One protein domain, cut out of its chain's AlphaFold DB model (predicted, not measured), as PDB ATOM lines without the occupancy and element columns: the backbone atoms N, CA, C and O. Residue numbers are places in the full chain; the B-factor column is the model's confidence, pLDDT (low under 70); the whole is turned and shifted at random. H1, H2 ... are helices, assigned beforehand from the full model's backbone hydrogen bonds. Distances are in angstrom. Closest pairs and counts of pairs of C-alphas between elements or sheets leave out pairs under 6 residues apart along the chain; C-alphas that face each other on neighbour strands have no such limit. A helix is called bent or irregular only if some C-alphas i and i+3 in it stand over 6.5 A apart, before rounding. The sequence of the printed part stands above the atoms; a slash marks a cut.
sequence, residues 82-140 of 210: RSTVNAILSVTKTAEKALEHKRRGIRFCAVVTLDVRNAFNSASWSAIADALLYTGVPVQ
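AT A GLANCE: This is residues 82 to 140 of the 210 residues of the protein "Reverse transcriptase domain-containing protein" of Aedes albopictus (UniProt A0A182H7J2). This is an open, stretched-out piece of chain: a long helix, H1, at one end, then an outstretched link that folds back from the far end of H1 and runs on to the other end, where a single short turn, H2, and a shorter helix, H3, follow. The helices do not come together in a core; they are joined through the chain alone, and residues 112 to 118 of the link stand free in the space between. The printed part has 59 residues with three named helices, in the order H1, H2, H3, and no named strand; the class is all helix. The whole is extended, with a radius of gyration of the C-alphas of 18.6 A and spans of 56 by 27 by 24 A.

HOW THE PARTS SIT: H1, residues 84 to 104, touches no helix. A long link of 14 residues joins it to H2, residues 119 to 122, and the two are apart. A tight link of 2 residues joins H2 to H3, residues 125 to 134, and these two are apart as well. H1 and H3 are also apart, and there is no hairpin. Of H1, residues 84 to 90 and 100 to 104 stand free, and so do residues 119 to 122 of H2. In H3 every pair of O i and N i+4 is within hydrogen-bond range, in H1 14 of 17 are, and H2, with 4 residues, is too short for such a pair.

IN THESE COORDINATES: H1 begins at C-alpha 84, at (13.468, -1.446, 24.133), and ends at C-alpha 104, at (9.541, -16.882, 51.575), 31.7 A from first to last C-alpha. It is irregular: C-alphas 100 and 103 are 7.9 A apart, against about 5 A in a regular helix. H2, Ala 119 to Ser 122, measures 5.2 A. H3 measures 14.2 A, from Trp 125 to Tyr 134, whose C-alpha is at (22.701, -24.623, 13.975).

THE WHOLE: The two C-alphas farthest apart are those of Arg 103 and Gln 140, at 56.7 A, while the first and last printed C-alphas, Arg 82 and Gln 140, are 30.2 A apart. The printed part has no cut. The long stretch with no named element is residues 105 to 118, whose C-alphas lie 9 to 27 A from the mean of the C-alphas. The mean pLDDT of the printed part is 85.6; the model's confidence is low, under 70, at residues 101 to 107 and at residue 140.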
ATOM      1  N   ARG A  82       9.526  -6.130  18.371       92.81
ATOM      2  CA  ARG A  82      10.162  -6.030  19.687       92.81
ATOM      3  C   ARG A  82      10.842  -4.676  19.829       92.81
ATOM      4  O   ARG A  82      11.420  -4.160  18.877       92.81
ATOM      5  N   SER A  83      10.736  -4.090  21.014       94.75
ATOM      6  CA  SER A  83      11.253  -2.757  21.311       94.75
ATOM      7  C   SER A  83      12.026  -2.754  22.626       94.75
ATOM      8  O   SER A  83      11.883  -3.658  23.454       94.75
ATOM      9  N   THR A  84      12.805  -1.697  22.846       94.62
ATOM     10  CA  THR A  84      13.468  -1.446  24.133       94.62
ATOM     11  C   THR A  84      12.456  -1.319  25.274       94.62
ATOM     12  O   THR A  84      12.731  -1.760  26.384       94.62
ATOM     13  N   VAL A  85      11.255  -0.798  24.997       96.38
ATOM     14  CA  VAL A  85      10.161  -0.715  25.980       96.38
ATOM     15  C   VAL A  85       9.740  -2.110  26.443       96.38
ATOM     16  O   VAL A  85       9.628  -2.345  27.643       96.38
ATOM     17  N   ASN A  86       9.584  -3.061  25.515       94.50
ATOM     18  CA  ASN A  86       9.244  -4.445  25.860       94.50
ATOM     19  C   ASN A  86      10.337  -5.103  26.717       94.50
ATOM     20  O   ASN A  86      10.020  -5.857  27.635       94.50
ATOM     21  N   ALA A  87      11.611  -4.805  26.435       94.75
ATOM     22  CA  ALA A  87      12.740  -5.308  27.214       94.75
ATOM     23  C   ALA A  87      12.722  -4.770  28.653       94.75
ATOM     24  O   ALA A  87      12.805  -5.550  29.600       94.75
ATOM     25  N   ILE A  88      12.550  -3.454  28.819       95.62
ATOM     26  CA  ILE A  88      12.473  -2.807  30.138       95.62
ATOM     27  C   ILE A  88      11.292  -3.365  30.928       95.62
ATOM     28  O   ILE A  88      11.462  -3.786  32.067       95.62
ATOM     29  N   LEU A  89      10.113  -3.448  30.306       95.88
ATOM     30  CA  LEU A  89       8.918  -3.978  30.957       95.88
ATOM     31  C   LEU A  89       9.116  -5.424  31.435       95.88
ATOM     32  O   LEU A  89       8.640  -5.783  32.509       95.88
ATOM     33  N   SER A  90       9.816  -6.249  30.654       94.69
ATOM     34  CA  SER A  90      10.152  -7.627  31.030       94.69
ATOM     35  C   SER A  90      11.011  -7.683  32.297       94.69
ATOM     36  O   SER A  90      10.703  -8.428  33.231       94.69
ATOM     37  N   VAL A  91      12.048  -6.842  32.366       94.00
ATOM     38  CA  VAL A  91      12.941  -6.758  33.529       94.00
ATOM     39  C   VAL A  91      12.189  -6.238  34.754       94.00
ATOM     40  O   VAL A  91      12.258  -6.866  35.808       94.00
ATOM     41  N   THR A  92      11.417  -5.156  34.615       93.88
ATOM     42  CA  THR A  92      10.640  -4.571  35.718       93.88
ATOM     43  C   THR A  92       9.630  -5.566  36.280       93.88
ATOM     44  O   THR A  92       9.627  -5.805  37.483       93.88
ATOM     45  N   LYS A  93       8.855  -6.246  35.423       93.19
ATOM     46  CA  LYS A  93       7.906  -7.285  35.859       93.19
ATOM     47  C   LYS A  93       8.593  -8.445  36.574       93.19
ATOM     48  O   LYS A  93       8.036  -9.020  37.504       93.19
ATOM     49  N   THR A  94       9.787  -8.826  36.122       90.38
ATOM     50  CA  THR A  94      10.568  -9.888  36.770       90.38
ATOM     51  C   THR A  94      11.018  -9.454  38.166       90.38
ATOM     52  O   THR A  94      10.898 -10.229  39.113       90.38
ATOM     53  N   ALA A  95      11.467  -8.205  38.310       89.81
ATOM     54  CA  ALA A  95      11.848  -7.633  39.597       89.81
ATOM     55  C   ALA A  95      10.650  -7.498  40.553       89.81
ATOM     56  O   ALA A  95      10.748  -7.893  41.713       89.81
ATOM     57  N   GLU A  96       9.504  -7.010  40.072       89.12
ATOM     58  CA  GLU A  96       8.263  -6.893  40.853       89.12
ATOM     59  C   GLU A  96       7.823  -8.253  41.407       89.12
ATOM     60  O   GLU A  96       7.670  -8.401  42.619       89.12
ATOM     61  N   LYS A  97       7.746  -9.284  40.556       87.38
ATOM     62  CA  LYS A  97       7.407 -10.654  40.981       87.38
ATOM     63  C   LYS A  97       8.377 -11.203  42.027       87.38
ATOM     64  O   LYS A  97       7.957 -11.842  42.991       87.38
ATOM     65  N   ALA A  98       9.677 -10.956  41.862       84.56
ATOM     66  CA  ALA A  98      10.678 -11.384  42.838       84.56
ATOM     67  C   ALA A  98      10.473 -10.708  44.208       84.56
ATOM     68  O   ALA A  98      10.678 -11.341  45.245       84.56
ATOM     69  N   LEU A  99      10.023  -9.448  44.219       81.50
ATOM     70  CA  LEU A  99       9.741  -8.674  45.431       81.50
ATOM     71  C   LEU A  99       8.370  -8.981  46.055       81.50
ATOM     72  O   LEU A  99       8.201  -8.784  47.258       81.50
ATOM     73  N   GLU A 100       7.396  -9.478  45.296       80.31
ATOM     74  CA  GLU A 100       6.094  -9.920  45.823       80.31
ATOM     75  C   GLU A 100       6.213 -11.211  46.652       80.31
ATOM     76  O   GLU A 100       5.521 -11.386  47.658       80.31
ATOM     77  N   HIS A 101       7.169 -12.088  46.325       66.12
ATOM     78  CA  HIS A 101       7.443 -13.329  47.064       66.12
ATOM     79  C   HIS A 101       8.148 -13.137  48.428       66.12
ATOM     80  O   HIS A 101       8.630 -14.108  49.023       66.12
ATOM     81  N   LYS A 102       8.126 -11.918  48.989       56.00
ATOM     82  CA  LYS A 102       8.642 -11.539  50.324       56.00
ATOM     83  C   LYS A 102       8.262 -12.493  51.467       56.00
ATOM     84  O   LYS A 102       8.990 -12.575  52.450       56.00
ATOM     85  N   ARG A 103       7.172 -13.262  51.344       55.28
ATOM     86  CA  ARG A 103       6.741 -14.259  52.346       55.28
ATOM     87  C   ARG A 103       7.631 -15.515  52.446       55.28
ATOM     88  O   ARG A 103       7.413 -16.308  53.353       55.28
ATOM     89  N   ARG A 104       8.625 -15.712  51.565       58.25
ATOM     90  CA  ARG A 104       9.541 -16.882  51.575       58.25
ATOM     91  C   ARG A 104      11.018 -16.553  51.862       58.25
ATOM     92  O   ARG A 104      11.881 -17.387  51.619       58.25
ATOM     93  N   GLY A 105      11.330 -15.358  52.372       61.12
ATOM     94  CA  GLY A 105      12.696 -15.003  52.799       61.12
ATOM     95  C   GLY A 105      13.619 -14.447  51.704       61.12
ATOM     96  O   GLY A 105      14.792 -14.186  51.973       61.12
ATOM     97  N   ILE A 106      13.111 -14.201  50.491       64.56
ATOM     98  CA  ILE A 106      13.847 -13.466  49.451       64.56
ATOM     99  C   ILE A 106      13.910 -11.988  49.865       64.56
ATOM    100  O   ILE A 106      12.892 -11.298  49.882       64.56
ATOM    101  N   ARG A 107      15.106 -11.515  50.242       67.81
ATOM    102  CA  ARG A 107      15.334 -10.147  50.753       67.81
ATOM    103  C   ARG A 107      15.918  -9.173  49.728       67.81
ATOM    104  O   ARG A 107      15.860  -7.970  49.956       67.81
ATOM    105  N   PHE A 108      16.458  -9.670  48.616       75.25
ATOM    106  CA  PHE A 108      17.190  -8.851  47.650       75.25
ATOM    107  C   PHE A 108      16.861  -9.253  46.213       75.25
ATOM    108  O   PHE A 108      16.723 -10.434  45.907       75.25
ATOM    109  N   CYS A 109      16.773  -8.254  45.337       84.19
ATOM    110  CA  CYS A 109      16.695  -8.407  43.890       84.19
ATOM    111  C   CYS A 109      17.885  -7.653  43.290       84.19
ATOM    112  O   CYS A 109      18.067  -6.472  43.580       84.19
ATOM    113  N   ALA A 110      18.694  -8.331  42.479       88.94
ATOM    114  CA  ALA A 110      19.858  -7.746  41.823       88.94
ATOM    115  C   ALA A 110      19.712  -7.855  40.305       88.94
ATOM    116  O   ALA A 110      19.223  -8.861  39.792       88.94
ATOM    117  N   VAL A 111      20.155  -6.822  39.591       91.38
ATOM    118  CA  VAL A 111      20.219  -6.803  38.126       91.38
ATOM    119  C   VAL A 111      21.685  -6.748  37.725       91.38
ATOM    120  O   VAL A 111      22.412  -5.854  38.151       91.38
ATOM    121  N   VAL A 112      22.110  -7.702  36.900       93.88
ATOM    122  CA  VAL A 112      23.461  -7.741  36.334       93.88
ATOM    123  C   VAL A 112      23.380  -7.288  34.885       93.88
ATOM    124  O   VAL A 112      22.641  -7.868  34.090       93.88
ATOM    125  N   THR A 113      24.129  -6.244  34.542       94.38
ATOM    126  CA  THR A 113      24.239  -5.738  33.172       94.38
ATOM    127  C   THR A 113      25.594  -6.118  32.587       94.38
ATOM    128  O   THR A 113      26.612  -6.123  33.276       94.38
ATOM    129  N   LEU A 114      25.597  -6.476  31.305       95.19
ATOM    130  CA  LEU A 114      26.788  -6.871  30.560       95.19
ATOM    131  C   LEU A 114      26.815  -6.083  29.253       95.19
ATOM    132  O   LEU A 114      25.806  -6.033  28.549       95.19
ATOM    133  N   ASP A 115      27.964  -5.493  28.933       93.44
ATOM    134  CA  ASP A 115      28.201  -4.811  27.661       93.44
ATOM    135  C   ASP A 115      29.443  -5.389  26.978       93.44
ATOM    136  O   ASP A 115      30.487  -5.592  27.603       93.44
ATOM    137  N   VAL A 116      29.318  -5.682  25.684       91.62
ATOM    138  CA  VAL A 116      30.398  -6.281  24.897       91.62
ATOM    139  C   VAL A 116      31.160  -5.176  24.185       91.62
ATOM    140  O   VAL A 116      30.666  -4.555  23.239       91.62
ATOM    141  N   ARG A 117      32.419  -4.977  24.584       88.25
ATOM    142  CA  ARG A 117      33.309  -4.020  23.924       88.25
ATOM    143  C   ARG A 117      33.447  -4.371  22.443       88.25
ATOM    144  O   ARG A 117      33.882  -5.462  22.095       88.25
ATOM    145  N   ASN A 118      33.162  -3.401  21.575       84.88
ATOM    146  CA  ASN A 118      33.427  -3.501  20.138       84.88
ATOM    147  C   ASN A 118      32.773  -4.732  19.466       84.88
ATOM    148  O   ASN A 118      33.388  -5.376  18.615       84.88
ATOM    149  N   ALA A 119      31.537  -5.063  19.860       86.69
ATOM    150  CA  ALA A 119      30.857  -6.309  19.498       86.69
ATOM    151  C   ALA A 119      30.894  -6.649  17.995       86.69
ATOM    152  O   ALA A 119      31.290  -7.752  17.633       86.69
ATOM    153  N   PHE A 120      30.550  -5.703  17.112       81.38
ATOM    154  CA  PHE A 120      30.491  -5.959  15.664       81.38
ATOM    155  C   PHE A 120      31.852  -6.288  15.047       81.38
ATOM    156  O   PHE A 120      31.956  -7.204  14.241       81.38
ATOM    157  N   ASN A 121      32.899  -5.570  15.448       85.00
ATOM    158  CA  ASN A 121      34.244  -5.784  14.912       85.00
ATOM    159  C   ASN A 121      34.938  -7.001  15.546       85.00
ATOM    160  O   ASN A 121      35.949  -7.461  15.028       85.00
ATOM    161  N   SER A 122      34.424  -7.490  16.678       89.19
ATOM    162  CA  SER A 122      34.997  -8.618  17.423       89.19
ATOM    163  C   SER A 122      34.269  -9.938  17.150       89.19
ATOM    164  O   SER A 122      34.656 -10.974  17.684       89.19
ATOM    165  N   ALA A 123      33.202  -9.919  16.345       88.62
ATOM    166  CA  ALA A 123      32.427 -11.107  16.028       88.62
ATOM    167  C   ALA A 123      33.244 -12.078  15.157       88.62
ATOM    168  O   ALA A 123      33.765 -11.703  14.106       88.62
ATOM    169  N   SER A 124      33.348 -13.339  15.589       91.88
ATOM    170  CA  SER A 124      34.071 -14.370  14.838       91.88
ATOM    171  C   SER A 124      33.243 -14.887  13.664       91.88
ATOM    172  O   SER A 124      32.116 -15.350  13.848       91.88
ATOM    173  N   TRP A 125      33.836 -14.896  12.468       88.88
ATOM    174  CA  TRP A 125      33.228 -15.490  11.276       88.88
ATOM    175  C   TRP A 125      32.927 -16.981  11.437       88.88
ATOM    176  O   TRP A 125      31.896 -17.434  10.947       88.88
ATOM    177  N   SER A 126      33.778 -17.733  12.145       91.25
ATOM    178  CA  SER A 126      33.533 -19.159  12.389       91.25
ATOM    179  C   SER A 126      32.319 -19.359  13.293       91.25
ATOM    180  O   SER A 126      31.424 -20.117  12.949       91.25
ATOM    181  N   ALA A 127      32.225 -18.592  14.382       91.56
ATOM    182  CA  ALA A 127      31.092 -18.670  15.301       91.56
ATOM    183  C   ALA A 127      29.773 -18.262  14.624       91.56
ATOM    184  O   ALA A 127      28.733 -18.859  14.888       91.56
ATOM    185  N   ILE A 128      29.809 -17.266  13.729       90.75
ATOM    186  CA  ILE A 128      28.644 -16.890  12.916       90.75
ATOM    187  C   ILE A 128      28.253 -18.040  11.981       90.75
ATOM    188  O   ILE A 128      27.072 -18.365  11.895       90.75
ATOM    189  N   ALA A 129      29.214 -18.663  11.297       90.06
ATOM    190  CA  ALA A 129      28.942 -19.788  10.406       90.06
ATOM    191  C   ALA A 129      28.334 -20.982  11.162       90.06
ATOM    192  O   ALA A 129      27.316 -21.518  10.729       90.06
ATOM    193  N   ASP A 130      28.890 -21.334  12.324       90.44
ATOM    194  CA  ASP A 130      28.377 -22.407  13.181       90.44
ATOM    195  C   ASP A 130      26.956 -22.097  13.682       90.44
ATOM    196  O   ASP A 130      26.079 -22.961  13.662       90.44
ATOM    197  N   ALA A 131      26.681 -20.844  14.058       90.38
ATOM    198  CA  ALA A 131      25.340 -20.414  14.453       90.38
ATOM    199  C   ALA A 131      24.331 -20.479  13.290       90.38
ATOM    200  O   ALA A 131      23.174 -20.860  13.483       90.38
ATOM    201  N   LEU A 132      24.749 -20.138  12.067       89.19
ATOM    202  CA  LEU A 132      23.907 -20.262  10.871       89.19
ATOM    203  C   LEU A 132      23.594 -21.730  10.551       89.19
ATOM    204  O   LEU A 132      22.452 -22.059  10.234       89.19
ATOM    205  N   LEU A 133      24.576 -22.618  10.703       89.50
ATOM    206  CA  LEU A 133      24.380 -24.061  10.566       89.50
ATOM    207  C   LEU A 133      23.396 -24.598  11.609       89.50
ATOM    208  O   LEU A 133      22.450 -25.300  11.257       89.50
ATOM    209  N   TYR A 134      23.578 -24.220  12.875       89.31
ATOM    210  CA  TYR A 134      22.701 -24.623  13.975       89.31
ATOM    211  C   TYR A 134      21.247 -24.165  13.772       89.31
ATOM    212  O   TYR A 134      20.305 -24.913  14.026       89.31
ATOM    213  N   THR A 135      21.053 -22.948  13.258       88.50
ATOM    214  CA  THR A 135      19.719 -22.388  12.961       88.50
ATOM    215  C   THR A 135      19.074 -22.981  11.698       88.50
ATOM    216  O   THR A 135      17.937 -22.639  11.371       88.50
ATOM    217  N   GLY A 136      19.762 -23.886  10.990       87.50
ATOM    218  CA  GLY A 136      19.244 -24.577   9.809       87.50
ATOM    219  C   GLY A 136      19.302 -23.753   8.522       87.50
ATOM    220  O   GLY A 136      18.598 -24.066   7.560       87.50
ATOM    221  N   VAL A 137      20.120 -22.695   8.480       86.38
ATOM    222  CA  VAL A 137      20.327 -21.917   7.255       86.38
ATOM    223  C   VAL A 137      21.102 -22.781   6.252       86.38
ATOM    224  O   VAL A 137      22.185 -23.273   6.575       86.38
ATOM    225  N   PRO A 138      20.592 -22.973   5.022       80.19
ATOM    226  CA  PRO A 138      21.259 -23.813   4.038       80.19
ATOM    227  C   PRO A 138      22.589 -23.189   3.606       80.19
ATOM    228  O   PRO A 138      22.638 -22.033   3.180       80.19
ATOM    229  N   VAL A 139      23.663 -23.978   3.662       70.62
ATOM    230  CA  VAL A 139      24.957 -23.584   3.102       70.62
ATOM    231  C   VAL A 139      24.891 -23.707   1.590       70.62
ATOM    232  O   VAL A 139      24.630 -24.778   1.043       70.62
ATOM    233  N   GLN A 140      25.137 -22.595   0.908       62.09
ATOM    234  CA  GLN A 140      25.340 -22.604  -0.531       62.09
ATOM    235  C   GLN A 140      26.751 -23.116  -0.825       62.09
ATOM    236  O   GLN A 140      27.742 -22.440  -0.548       62.09
TER     237      GLN A 140